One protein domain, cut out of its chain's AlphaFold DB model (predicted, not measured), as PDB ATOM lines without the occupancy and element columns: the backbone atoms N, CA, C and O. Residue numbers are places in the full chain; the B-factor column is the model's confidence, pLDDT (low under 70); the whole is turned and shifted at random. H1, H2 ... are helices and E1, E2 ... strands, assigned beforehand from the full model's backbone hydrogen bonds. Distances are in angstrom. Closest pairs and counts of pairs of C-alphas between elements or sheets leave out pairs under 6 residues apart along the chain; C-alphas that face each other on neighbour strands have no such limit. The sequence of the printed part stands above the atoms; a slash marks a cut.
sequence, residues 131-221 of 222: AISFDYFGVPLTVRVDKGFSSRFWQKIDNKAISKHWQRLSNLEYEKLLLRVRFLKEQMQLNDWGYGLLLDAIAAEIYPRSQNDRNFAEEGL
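What this domain is: This is residues 131 to 221 of the 222 residues of an uncharacterized protein of Caldithrix sp (UniProt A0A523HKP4). A small hairpin of strands, E1 and E2, packs on two helices that make a V, E1 on H4 and E2 chiefly on H3, while H5 folds back along H4 on the side away from the strands. H2 lies at the far end of the long axis, near H5, with the short H1 between the strands and H2. The printed part has 91 residues, with two named strands followed by five named helices in the order E1 E2 H1 H2 H3 H4 H5; the sheet, order E1 - E2, is antiparallel and the class is mostly helix. The whole is compact, with a radius of gyration of the C-alphas of 13.4 A, and elongated in outline, spanning 39 by 23 by 23 A.

Where its parts are: E1 is residues 131 to 136, 15.4 A long, beginning with C-alpha 131 at (79.419, -112.542, 74.271). E2 is residues 139 to 145, 18.7 A. H4, the longest helix, is residues 192 to 206, 21.1 A, and begins with C-alpha 192 at (74.311, -120.613, 52.179). H3 is residues 175 to 187, 18.3 A, and H2 is residues 159 to 170, 16.2 A. H1 is residues 147 to 150, 5.7 A. H5 is residues 211 to 219, 12.5 A, ending with C-alpha 219 at (63.320, -118.396, 60.916).

How they stand to each other: E1 and E2 form a hairpin, antiparallel at 150 degrees between their directions, with N 134 and O 141 at 3.0 A and N 141 and O 134 at 2.8 A, within hydrogen-bond range. The closest C-alphas of E1 and H4 are those of Ile 132 and Glu 205, 6.6 A apart. Those of E2 and H3 are Val 145 and Leu 177, 6.5 A apart. H3, with residues 181 to 185 alone, touches residues 194 to 199 of H4, closest at the C-alphas of Lys 185 and Tyr 195, 6.1 A; they run opposite ways at a steep tilt of 51 degrees. H4 and H5 touch as a helical hairpin, opposite ways at a steep tilt of 44 degrees, closest at the C-alphas of Ala 203 and Arg 214, 5.2 A. H2 and H5 are near each other, with 8 pairs of C-alphas within 10 A. H1 and H2 only just touch, with 3 pairs of C-alphas within 8 A, H2 by residues 168 to 169 alone; the closest are those of Phe 149 and Leu 169, 6.9 A. H2 and H3 are apart, and so are H3 and H5. Every O i to N i+4 pair is within hydrogen-bond range in H2, H3, H4 and H5; H1 is too short for such a pair.

The domain as a whole: The two C-alphas farthest apart are those of Lys 156 and Gln 187, 40.4 A. The printed part has no cut and no long link; H1 to H2 is short, and the others are tight. The mean pLDDT of the printed part is 84.2, and residues 154 to 155 and 218 to 221 are under 70.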
ATOM      1  N   ALA A 131      78.547-111.675  75.055       88.69
ATOM      2  CA  ALA A 131      79.419-112.542  74.271       88.69
ATOM      3  C   ALA A 131      78.981-114.003  74.433       88.69
ATOM      4  O   ALA A 131      78.815-114.482  75.558       88.69
ATOM      5  N   ILE A 132      78.796-114.685  73.311       89.81
ATOM      6  CA  ILE A 132      78.613-116.132  73.214       89.81
ATOM      7  C   ILE A 132      79.823-116.706  72.484       89.81
ATOM      8  O   ILE A 132      80.378-116.055  71.598       89.81
ATOM      9  N   SER A 133      80.279-117.881  72.903       92.25
ATOM     10  CA  SER A 133      81.419-118.562  72.291       92.25
ATOM     11  C   SER A 133      81.044-119.998  71.998       92.25
ATOM     12  O   SER A 133      80.459-120.652  72.854       92.25
ATOM     13  N   PHE A 134      81.384-120.459  70.805       93.56
ATOM     14  CA  PHE A 134      81.034-121.782  70.308       93.56
ATOM     15  C   PHE A 134      82.101-122.263  69.329       93.56
ATOM     16  O   PHE A 134      82.853-121.462  68.771       93.56
ATOM     17  N   ASP A 135      82.178-123.574  69.143       93.81
ATOM     18  CA  ASP A 135      82.996-124.172  68.094       93.81
ATOM     19  C   ASP A 135      82.153-124.340  66.832       93.81
ATOM     20  O   ASP A 135      81.015-124.808  66.896       93.81
ATOM     21  N   TYR A 136      82.704-123.946  65.689       95.12
ATOM     22  CA  TYR A 136      82.057-124.108  64.397       95.12
ATOM     23  C   TYR A 136      83.052-124.713  63.408       95.12
ATOM     24  O   TYR A 136      84.020-124.070  63.003       95.12
ATOM     25  N   PHE A 137      82.836-125.985  63.066       93.00
ATOM     26  CA  PHE A 137      83.753-126.798  62.258       93.00
ATOM     27  C   PHE A 137      85.215-126.778  62.753       93.00
ATOM     28  O   PHE A 137      86.148-126.734  61.951       93.00
ATOM     29  N   GLY A 138      85.428-126.822  64.074       90.50
ATOM     30  CA  GLY A 138      86.759-126.798  64.686       90.50
ATOM     31  C   GLY A 138      87.383-125.405  64.794       90.50
ATOM     32  O   GLY A 138      88.548-125.290  65.180       90.50
ATOM     33  N   VAL A 139      86.644-124.350  64.431       92.06
ATOM     34  CA  VAL A 139      87.054-122.958  64.622       92.06
ATOM     35  C   VAL A 139      86.305-122.383  65.829       92.06
ATOM     36  O   VAL A 139      85.078-122.274  65.781       92.06
ATOM     37  N   PRO A 140      87.003-121.960  66.898       93.00
ATOM     38  CA  PRO A 140      86.360-121.288  68.017       93.00
ATOM     39  C   PRO A 140      85.959-119.869  67.606       93.00
ATOM     40  O   PRO A 140      86.805-119.034  67.274       93.00
ATOM     41  N   LEU A 141      84.662-119.583  67.650       92.69
ATOM     42  CA  LEU A 141      84.091-118.288  67.309       92.69
ATOM     43  C   LEU A 141      83.509-117.612  68.547       92.69
ATOM     44  O   LEU A 141      82.964-118.251  69.445       92.69
ATOM     45  N   THR A 142      83.584-116.282  68.562       91.25
ATOM     46  CA  THR A 142      82.897-115.449  69.548       91.25
ATOM     47  C   THR A 142      82.086-114.382  68.834       91.25
ATOM     48  O   THR A 142      82.605-113.613  68.019       91.25
ATOM     49  N   VAL A 143      80.803-114.315  69.175       89.75
ATOM     50  CA  VAL A 143      79.849-113.341  68.641       89.75
ATOM     51  C   VAL A 143      79.176-112.632  69.810       89.75
ATOM     52  O   VAL A 143      78.991-113.209  70.882       89.75
ATOM     53  N   ARG A 144      78.844-111.352  69.642       87.62
ATOM     54  CA  ARG A 144      78.099-110.589  70.648       87.62
ATOM     55  C   ARG A 144      76.660-110.436  70.191       87.62
ATOM     56  O   ARG A 144      76.410-110.041  69.060       87.62
ATOM     57  N   VAL A 145      75.737-110.746  71.089       87.25
ATOM     58  CA  VAL A 145      74.296-110.757  70.825       87.25
ATOM     59  C   VAL A 145      73.603-109.823  71.813       87.25
ATOM     60  O   VAL A 145      74.013-109.727  72.976       87.25
ATOM     61  N   ASP A 146      72.559-109.122  71.378       84.44
ATOM     62  CA  ASP A 146      71.751-108.303  72.282       84.44
ATOM     63  C   ASP A 146      71.113-109.166  73.393       84.44
ATOM     64  O   ASP A 146      70.723-110.316  73.183       84.44
ATOM     65  N   LYS A 147      71.001-108.629  74.614       81.25
ATOM     66  CA  LYS A 147      70.439-109.376  75.756       81.25
ATOM     67  C   LYS A 147      68.961-109.731  75.555       81.25
ATOM     68  O   LYS A 147      68.497-110.708  76.142       81.25
ATOM     69  N   GLY A 148      68.236-108.968  74.738       81.19
ATOM     70  CA  GLY A 148      66.838-109.195  74.389       81.19
ATOM     71  C   GLY A 148      66.587-110.546  73.719       81.19
ATOM     72  O   GLY A 148      65.525-111.132  73.938       81.19
ATOM     73  N   PHE A 149      67.588-111.108  73.034       81.50
ATOM     74  CA  PHE A 149      67.517-112.459  72.472       81.50
ATOM     75  C   PHE A 149      67.401-113.549  73.546       81.50
ATOM     76  O   PHE A 149      66.893-114.622  73.284       81.50
ATOM     77  N   SER A 150      67.783-113.305  74.802       77.44
ATOM     78  CA  SER A 150      67.657-114.336  75.850       77.44
ATOM     79  C   SER A 150      66.210-114.587  76.322       77.44
ATOM     80  O   SER A 150      65.995-115.374  77.247       77.44
ATOM     81  N   SER A 151      65.204-113.914  75.747       75.50
ATOM     82  CA  SER A 151      63.800-114.087  76.136       75.50
ATOM     83  C   SER A 151      63.218-115.391  75.578       75.50
ATOM     84  O   SER A 151      63.336-115.642  74.389       75.50
ATOM     85  N   ARG A 152      62.582-116.206  76.428       73.62
ATOM     86  CA  ARG A 152      62.005-117.516  76.066       73.62
ATOM     87  C   ARG A 152      60.481-117.493  75.986       73.62
ATOM     88  O   ARG A 152      59.841-116.623  76.585       73.62
ATOM     89  N   PHE A 153      59.888-118.488  75.334       71.25
ATOM     90  CA  PHE A 153      58.479-118.834  75.516       71.25
ATOM     91  C   PHE A 153      58.255-119.415  76.928       71.25
ATOM     92  O   PHE A 153      58.715-120.503  77.255       71.25
ATOM     93  N   TRP A 154      57.545-118.683  77.794       57.69
ATOM     94  CA  TRP A 154      57.258-119.107  79.180       57.69
ATOM     95  C   TRP A 154      55.895-119.804  79.345       57.69
ATOM     96  O   TRP A 154      55.507-120.141  80.462       57.69
ATOM     97  N   GLN A 155      55.132-119.980  78.262       61.56
ATOM     98  CA  GLN A 155      53.750-120.472  78.289       61.56
ATOM     99  C   GLN A 155      53.459-121.416  77.116       61.56
ATOM    100  O   GLN A 155      54.287-121.582  76.220       61.56
ATOM    101  N   LYS A 156      52.265-122.027  77.131       72.19
ATOM    102  CA  LYS A 156      51.718-122.797  76.009       72.19
ATOM    103  C   LYS A 156      51.850-121.976  74.724       72.19
ATOM    104  O   LYS A 156      51.395-120.837  74.675       72.19
ATOM    105  N   ILE A 157      52.475-122.565  73.709       77.38
ATOM    106  CA  ILE A 157      52.687-121.914  72.419       77.38
ATOM    107  C   ILE A 157      51.328-121.791  71.725       77.38
ATOM    108  O   ILE A 157      50.728-122.777  71.292       77.38
ATOM    109  N   ASP A 158      50.823-120.564  71.680       79.56
ATOM    110  CA  ASP A 158      49.652-120.162  70.919       79.56
ATOM    111  C   ASP A 158      49.984-118.945  70.044       79.56
ATOM    112  O   ASP A 158      51.059-118.351  70.139       79.56
ATOM    113  N   ASN A 159      49.050-118.571  69.175       80.12
ATOM    114  CA  ASN A 159      49.202-117.456  68.241       80.12
ATOM    115  C   ASN A 159      49.645-116.154  68.914       80.12
ATOM    116  O   ASN A 159      50.451-115.406  68.370       80.12
ATOM    117  N   LYS A 160      49.108-115.872  70.109       83.06
ATOM    118  CA  LYS A 160      49.395-114.640  70.847       83.06
ATOM    119  C   LYS A 160      50.799-114.680  71.424       83.06
ATOM    120  O   LYS A 160      51.480-113.656  71.424       83.06
ATOM    121  N   ALA A 161      51.229-115.838  71.915       82.94
ATOM    122  CA  ALA A 161      52.591-116.047  72.375       82.94
ATOM    123  C   ALA A 161      53.587-115.866  71.220       82.94
ATOM    124  O   ALA A 161      54.534-115.098  71.374       82.94
ATOM    125  N   ILE A 162      53.331-116.493  70.066       81.31
ATOM    126  CA  ILE A 162      54.166-116.391  68.856       81.31
ATOM    127  C   ILE A 162      54.235-114.939  68.364       81.31
ATOM    128  O   ILE A 162      55.324-114.394  68.216       81.31
ATOM    129  N   SER A 163      53.083-114.282  68.198       83.62
ATOM    130  CA  SER A 163      52.984-112.886  67.751       83.62
ATOM    131  C   SER A 163      53.760-111.930  68.669       83.62
ATOM    132  O   SER A 163      54.586-111.149  68.201       83.62
ATOM    133  N   LYS A 164      53.593-112.047  69.995       85.44
ATOM    134  CA  LYS A 164      54.345-111.231  70.968       85.44
ATOM    135  C   LYS A 164      55.844-111.500  70.945       85.44
ATOM    136  O   LYS A 164      56.628-110.586  71.198       85.44
ATOM    137  N   HIS A 165      56.243-112.747  70.719       84.06
ATOM    138  CA  HIS A 165      57.652-113.105  70.659       84.06
ATOM    139  C   HIS A 165      58.300-112.544  69.392       84.06
ATOM    140  O   HIS A 165      59.318-111.866  69.506       84.06
ATOM    141  N   TRP A 166      57.660-112.713  68.229       83.38
ATOM    142  CA  TRP A 166      58.091-112.093  66.973       83.38
ATOM    143  C   TRP A 166      58.229-110.581  67.115       83.38
ATOM    144  O   TRP A 166      59.291-110.030  66.855       83.38
ATOM    145  N   GLN A 167      57.190-109.918  67.634       85.69
ATOM    146  CA  GLN A 167      57.200-108.474  67.852       85.69
ATOM    147  C   GLN A 167      58.353-108.035  68.762       85.69
ATOM    148  O   GLN A 167      58.914-106.957  68.586       85.69
ATOM    149  N   ARG A 168      58.712-108.829  69.773       85.25
ATOM    150  CA  ARG A 168      59.866-108.507  70.614       85.25
ATOM    151  C   ARG A 168      61.165-108.626  69.823       85.25
ATOM    152  O   ARG A 168      61.969-107.707  69.920       85.25
ATOM    153  N   LEU A 169      61.360-109.726  69.093       83.25
ATOM    154  CA  LEU A 169      62.576-109.974  68.314       83.25
ATOM    155  C   LEU A 169      62.766-108.940  67.199       83.25
ATOM    156  O   LEU A 169      63.863-108.410  67.055       83.25
ATOM    157  N   SER A 170      61.698-108.578  66.485       83.81
ATOM    158  CA  SER A 170      61.744-107.597  65.393       83.81
ATOM    159  C   SER A 170      62.116-106.186  65.868       83.81
ATOM    160  O   SER A 170      62.644-105.387  65.103       83.81
ATOM    161  N   ASN A 171      61.887-105.886  67.149       83.88
ATOM    162  CA  ASN A 171      62.289-104.629  67.779       83.88
ATOM    163  C   ASN A 171      63.733-104.646  68.328       83.88
ATOM    164  O   ASN A 171      64.173-103.640  68.886       83.88
ATOM    165  N   LEU A 172      64.466-105.763  68.234       83.56
ATOM    166  CA  LEU A 172      65.865-105.847  68.672       83.56
ATOM    167  C   LEU A 172      66.830-105.296  67.615       83.56
ATOM    168  O   LEU A 172      66.530-105.241  66.427       83.56
ATOM    169  N   GLU A 173      68.048-104.954  68.042       77.88
ATOM    170  CA  GLU A 173      69.131-104.527  67.148       77.88
ATOM    171  C   GLU A 173      69.842-105.739  66.501       77.88
ATOM    172  O   GLU A 173      71.018-106.010  66.751       77.88
ATOM    173  N   TYR A 174      69.117-106.512  65.685       83.06
ATOM    174  CA  TYR A 174      69.634-107.731  65.043       83.06
ATOM    175  C   TYR A 174      70.512-107.461  63.807       83.06
ATOM    176  O   TYR A 174      71.335-108.297  63.445       83.06
ATOM    177  N   GLU A 175      70.414-106.283  63.183       81.81
ATOM    178  CA  GLU A 175      71.176-105.942  61.967       81.81
ATOM    179  C   GLU A 175      72.693-106.044  62.168       81.81
ATOM    180  O   GLU A 175      73.411-106.582  61.328       81.81
ATOM    181  N   LYS A 176      73.193-105.585  63.322       83.44
ATOM    182  CA  LYS A 176      74.619-105.677  63.667       83.44
ATOM    183  C   LYS A 176      75.083-107.120  63.818       83.44
ATOM    184  O   LYS A 176      76.200-107.447  63.417       83.44
ATOM    185  N   LEU A 177      74.228-107.975  64.384       86.12
ATOM    186  CA  LEU A 177      74.487-109.407  64.467       86.12
ATOM    187  C   LEU A 177      74.574-109.995  63.058       86.12
ATOM    188  O   LEU A 177      75.582-110.613  62.739       86.12
ATOM    189  N   LEU A 178      73.589-109.732  62.195       88.38
ATOM    190  CA  LEU A 178      73.580-110.235  60.818       88.38
ATOM    191  C   LEU A 178      74.803-109.775  60.017       88.38
ATOM    192  O   LEU A 178      75.429-110.590  59.346       88.38
ATOM    193  N   LEU A 179      75.214-108.508  60.140       87.31
ATOM    194  CA  LEU A 179      76.449-108.015  59.518       87.31
ATOM    195  C   LEU A 179      77.681-108.773  60.022       87.31
ATOM    196  O   LEU A 179      78.550-109.144  59.233       87.31
ATOM    197  N   ARG A 180      77.756-109.050  61.330       86.81
ATOM    198  CA  ARG A 180      78.853-109.833  61.908       86.81
ATOM    199  C   ARG A 180      78.851-111.278  61.403       86.81
ATOM    200  O   ARG A 180      79.920-111.796  61.093       86.81
ATOM    201  N   VAL A 181      77.688-111.922  61.313       90.81
ATOM    202  CA  VAL A 181      77.569-113.304  60.819       90.81
ATOM    203  C   VAL A 181      77.885-113.371  59.325       90.81
ATOM    204  O   VAL A 181      78.617-114.262  58.904       90.81
ATOM    205  N   ARG A 182      77.442-112.395  58.525       90.56
ATOM    206  CA  ARG A 182      77.803-112.308  57.104       90.56
ATOM    207  C   ARG A 182      79.302-112.073  56.918       90.56
ATOM    208  O   ARG A 182      79.916-112.708  56.073       90.56
ATOM    209  N   PHE A 183      79.929-111.240  57.747       89.50
ATOM    210  CA  PHE A 183      81.386-111.106  57.736       89.50
ATOM    211  C   PHE A 183      82.080-112.452  58.006       89.50
ATOM    212  O   PHE A 183      83.027-112.806  57.308       89.50
ATOM    213  N   LEU A 184      81.594-113.235  58.978       90.62
ATOM    214  CA  LEU A 184      82.123-114.577  59.251       90.62
ATOM    215  C   LEU A 184      81.898-115.544  58.079       90.62
ATOM    216  O   LEU A 184      82.820-116.286  57.746       90.62
ATOM    217  N   LYS A 185      80.730-115.493  57.419       92.62
ATOM    218  CA  LYS A 185      80.445-116.241  56.182       92.62
ATOM    219  C   LYS A 185      81.527-115.995  55.135       92.62
ATOM    220  O   LYS A 185      82.110-116.958  54.648       92.62
ATOM    221  N   GLU A 186      81.837-114.730  54.852       91.50
ATOM    222  CA  GLU A 186      82.850-114.362  53.857       91.50
ATOM    223  C   GLU A 186      84.260-114.805  54.268       91.50
ATOM    224  O   GLU A 186      84.990-115.392  53.471       91.50
ATOM    225  N   GLN A 187      84.648-114.584  55.530       90.69
ATOM    226  CA  GLN A 187      85.974-114.980  56.030       90.69
ATOM    227  C   GLN A 187      86.198-116.494  55.985       90.69
ATOM    228  O   GLN A 187      87.310-116.948  55.724       90.69
ATOM    229  N   MET A 188      85.149-117.271  56.249       91.50
ATOM    230  CA  MET A 188      85.196-118.732  56.260       91.50
ATOM    231  C   MET A 188      84.788-119.350  54.915       91.50
ATOM    232  O   MET A 188      84.778-120.574  54.798       91.50
ATOM    233  N   GLN A 189      84.464-118.526  53.910       93.56
ATOM    234  CA  GLN A 189      83.986-118.945  52.588       93.56
ATOM    235  C   GLN A 189      82.800-119.922  52.662       93.56
ATOM    236  O   GLN A 189      82.735-120.913  51.931       93.56
ATOM    237  N   LEU A 190      81.861-119.662  53.576       93.62
ATOM    238  CA  LEU A 190      80.696-120.520  53.765       93.62
ATOM    239  C   LEU A 190      79.696-120.318  52.625       93.62
ATOM    240  O   LEU A 190      79.363-119.194  52.247       93.62
ATOM    241  N   ASN A 191      79.160-121.427  52.123       93.50
ATOM    242  CA  ASN A 191      77.967-121.396  51.285       93.50
ATOM    243  C   ASN A 191      76.716-121.093  52.133       93.50
ATOM    244  O   ASN A 191      76.787-120.992  53.360       93.50
ATOM    245  N   ASP A 192      75.557-120.974  51.489       91.44
ATOM    246  CA  ASP A 192      74.311-120.613  52.179       91.44
ATOM    247  C   ASP A 192      73.871-121.664  53.206       91.44
ATOM    248  O   ASP A 192      73.341-121.321  54.258       91.44
ATOM    249  N   TRP A 193      74.184-122.940  52.964       93.00
ATOM    250  CA  TRP A 193      73.942-123.998  53.946       93.00
ATOM    251  C   TRP A 193      74.826-123.841  55.189       93.00
ATOM    252  O   TRP A 193      74.348-123.940  56.316       93.00
ATOM    253  N   GLY A 194      76.113-123.551  54.999       94.38
ATOM    254  CA  GLY A 194      77.031-123.234  56.089       94.38
ATOM    255  C   GLY A 194      76.579-121.992  56.855       94.38
ATOM    256  O   GLY A 194      76.569-121.999  58.079       94.38
ATOM    257  N   TYR A 195      76.118-120.956  56.156       93.81
ATOM    258  CA  TYR A 195      75.539-119.773  56.788       93.81
ATOM    259  C   TYR A 195      74.332-120.118  57.676       93.81
ATOM    260  O   TYR A 195      74.310-119.706  58.834       93.81
ATOM    261  N   GLY A 196      73.398-120.944  57.193       92.25
ATOM    262  CA  GLY A 196      72.274-121.433  58.000       92.25
ATOM    263  C   GLY A 196      72.730-122.215  59.237       92.25
ATOM    264  O   GLY A 196      72.291-121.937  60.348       92.25
ATOM    265  N   LEU A 197      73.704-123.120  59.086       93.75
ATOM    266  CA  LEU A 197      74.283-123.850  60.224       93.75
ATOM    267  C   LEU A 197      75.006-122.931  61.221       93.75
ATOM    268  O   LEU A 197      75.063-123.227  62.412       93.75
ATOM    269  N   LEU A 198      75.597-121.831  60.751       94.25
ATOM    270  CA  LEU A 198      76.231-120.840  61.616       94.25
ATOM    271  C   LEU A 198      75.176-120.076  62.431       94.25
ATOM    272  O   LEU A 198      75.395-119.818  63.616       94.25
ATOM    273  N   LEU A 199      74.036-119.744  61.822       93.06
ATOM    274  CA  LEU A 199      72.895-119.151  62.521       93.06
ATOM    275  C   LEU A 199      72.298-120.114  63.558       93.06
ATOM    276  O   LEU A 199      72.099-119.690  64.696       93.06
ATOM    277  N   ASP A 200      72.113-121.397  63.226       91.62
ATOM    278  CA  ASP A 200      71.670-122.440  64.174       91.62
ATOM    279  C   ASP A 200      72.651-122.585  65.349       91.62
ATOM    280  O   ASP A 200      72.251-122.538  66.514       91.62
ATOM    281  N   ALA A 201      73.964-122.631  65.090       92.31
ATOM    282  CA  ALA A 201      74.969-122.683  66.154       92.31
ATOM    283  C   ALA A 201      74.875-121.475  67.110       92.31
ATOM    284  O   ALA A 201      74.958-121.622  68.333       92.31
ATOM    285  N   ILE A 202      74.641-120.276  66.568       91.94
ATOM    286  CA  ILE A 202      74.410-119.060  67.359       91.94
ATOM    287  C   ILE A 202      73.103-119.167  68.157       91.94
ATOM    288  O   ILE A 202      73.088-118.869  69.357       91.94
ATOM    289  N   ALA A 203      72.011-119.605  67.530       89.88
ATOM    290  CA  ALA A 203      70.713-119.778  68.176       89.88
ATOM    291  C   ALA A 203      70.780-120.814  69.310       89.88
ATOM    292  O   ALA A 203      70.218-120.595  70.390       89.88
ATOM    293  N   ALA A 204      71.530-121.899  69.126       89.81
ATOM    294  CA  ALA A 204      71.748-122.932  70.130       89.81
ATOM    295  C   ALA A 204      72.408-122.384  71.405       89.81
ATOM    296  O   ALA A 204      71.981-122.736  72.513       89.81
ATOM    297  N   GLU A 205      73.373-121.470  71.264       90.88
ATOM    298  CA  GLU A 205      74.020-120.777  72.385       90.88
ATOM    299  C   GLU A 205      73.102-119.762  73.081       90.88
ATOM    300  O   GLU A 205      73.155-119.580  74.306       90.88
ATOM    301  N   ILE A 206      72.224-119.098  72.328       88.19
ATOM    302  CA  ILE A 206      71.226-118.180  72.892       88.19
ATOM    303  C   ILE A 206      70.166-118.971  73.679       88.19
ATOM    304  O   ILE A 206      69.795-118.589  74.799       88.19
ATOM    305  N   TYR A 207      69.725-120.114  73.147       87.12
ATOM    306  CA  TYR A 207      68.619-120.913  73.673       87.12
ATOM    307  C   TYR A 207      69.030-122.356  74.025       87.12
ATOM    308  O   TYR A 207      68.460-123.324  73.517       87.12
ATOM    309  N   PRO A 208      69.927-122.580  75.004       80.31
ATOM    310  CA  PRO A 208      70.507-123.901  75.264       80.31
ATOM    311  C   PRO A 208      69.510-124.968  75.754       80.31
ATOM    312  O   PRO A 208      69.854-126.141  75.808       80.31
ATOM    313  N   ARG A 209      68.282-124.591  76.136       76.62
ATOM    314  CA  ARG A 209      67.295-125.502  76.754       76.62
ATOM    315  C   ARG A 209      65.920-125.497  76.078       76.62
ATOM    316  O   ARG A 209      64.960-125.930  76.706       76.62
ATOM    317  N   SER A 210      65.795-124.960  74.866       76.50
ATOM    318  CA  SER A 210      64.502-124.874  74.178       76.50
ATOM    319  C   SER A 210      64.683-124.936  72.669       76.50
ATOM    320  O   SER A 210      65.106-123.959  72.064       76.50
ATOM    321  N   GLN A 211      64.355-126.085  72.071       74.56
ATOM    322  CA  GLN A 211      64.407-126.257  70.616       74.56
ATOM    323  C   GLN A 211      63.425-125.314  69.908       74.56
ATOM    324  O   GLN A 211      63.741-124.758  68.868       74.56
ATOM    325  N   ASN A 212      62.256-125.082  70.512       74.44
ATOM    326  CA  ASN A 212      61.237-124.214  69.926       74.44
ATOM    327  C   ASN A 212      61.688-122.747  69.877       74.44
ATOM    328  O   ASN A 212      61.396-122.071  68.899       74.44
ATOM    329  N   ASP A 213      62.402-122.259  70.899       75.06
ATOM    330  CA  ASP A 213      62.965-120.901  70.860       75.06
ATOM    331  C   ASP A 213      64.102-120.789  69.815       75.06
ATOM    332  O   ASP A 213      64.223-119.747  69.179       75.06
ATOM    333  N   ARG A 214      64.908-121.851  69.609       78.00
ATOM    334  CA  ARG A 214      65.993-121.887  68.601       78.00
ATOM    335  C   ARG A 214      65.460-121.764  67.182       78.00
ATOM    336  O   ARG A 214      65.783-120.795  66.506       78.00
ATOM    337  N   ASN A 215      64.576-122.686  66.794       78.38
ATOM    338  CA  ASN A 215      64.011-122.724  65.446       78.38
ATOM    339  C   ASN A 215      63.306-121.399  65.109       78.38
ATOM    340  O   ASN A 215      63.391-120.906  63.994       78.38
ATOM    341  N   PHE A 216      62.626-120.798  66.091       73.81
ATOM    342  CA  PHE A 216      61.939-119.525  65.891       73.81
ATOM    343  C   PHE A 216      62.900-118.350  65.673       73.81
ATOM    344  O   PHE A 216      62.581-117.415  64.943       73.81
ATOM    345  N   ALA A 217      64.064-118.373  66.322       72.19
ATOM    346  CA  ALA A 217      65.087-117.359  66.124       72.19
ATOM    347  C   ALA A 217      65.819-117.526  64.786       72.19
ATOM    348  O   ALA A 217      66.174-116.519  64.190       72.19
ATOM    349  N   GLU A 218      66.004-118.758  64.305       69.00
ATOM    350  CA  GLU A 218      66.527-119.039  62.960       69.00
ATOM    351  C   GLU A 218      65.595-118.496  61.874       69.00
ATOM    352  O   GLU A 218      66.018-117.665  61.077       69.00
ATOM    353  N   GLU A 219      64.308-118.858  61.908       64.94
ATOM    354  CA  GLU A 219      63.320-118.396  60.916       64.94
ATOM    355  C   GLU A 219      63.099-116.873  60.935       64.94
ATOM    356  O   GLU A 219      62.589-116.305  59.973       64.94
ATOM    357  N   GLY A 220      63.449-116.198  62.035       56.44
ATOM    358  CA  GLY A 220      63.408-114.738  62.129       56.44
ATOM    359  C   GLY A 220      64.639-114.020  61.575       56.44
ATOM    360  O   GLY A 220      64.614-112.792  61.474       56.44
ATOM    361  N   LEU A 221      65.719-114.748  61.280       50.91
ATOM    362  CA  LEU A 221      66.994-114.209  60.791       50.91
ATOM    363  C   LEU A 221      67.247-114.503  59.299       50.91
ATOM    364  O   LEU A 221      68.156-113.884  58.735       50.91
TER     365      LEU A 221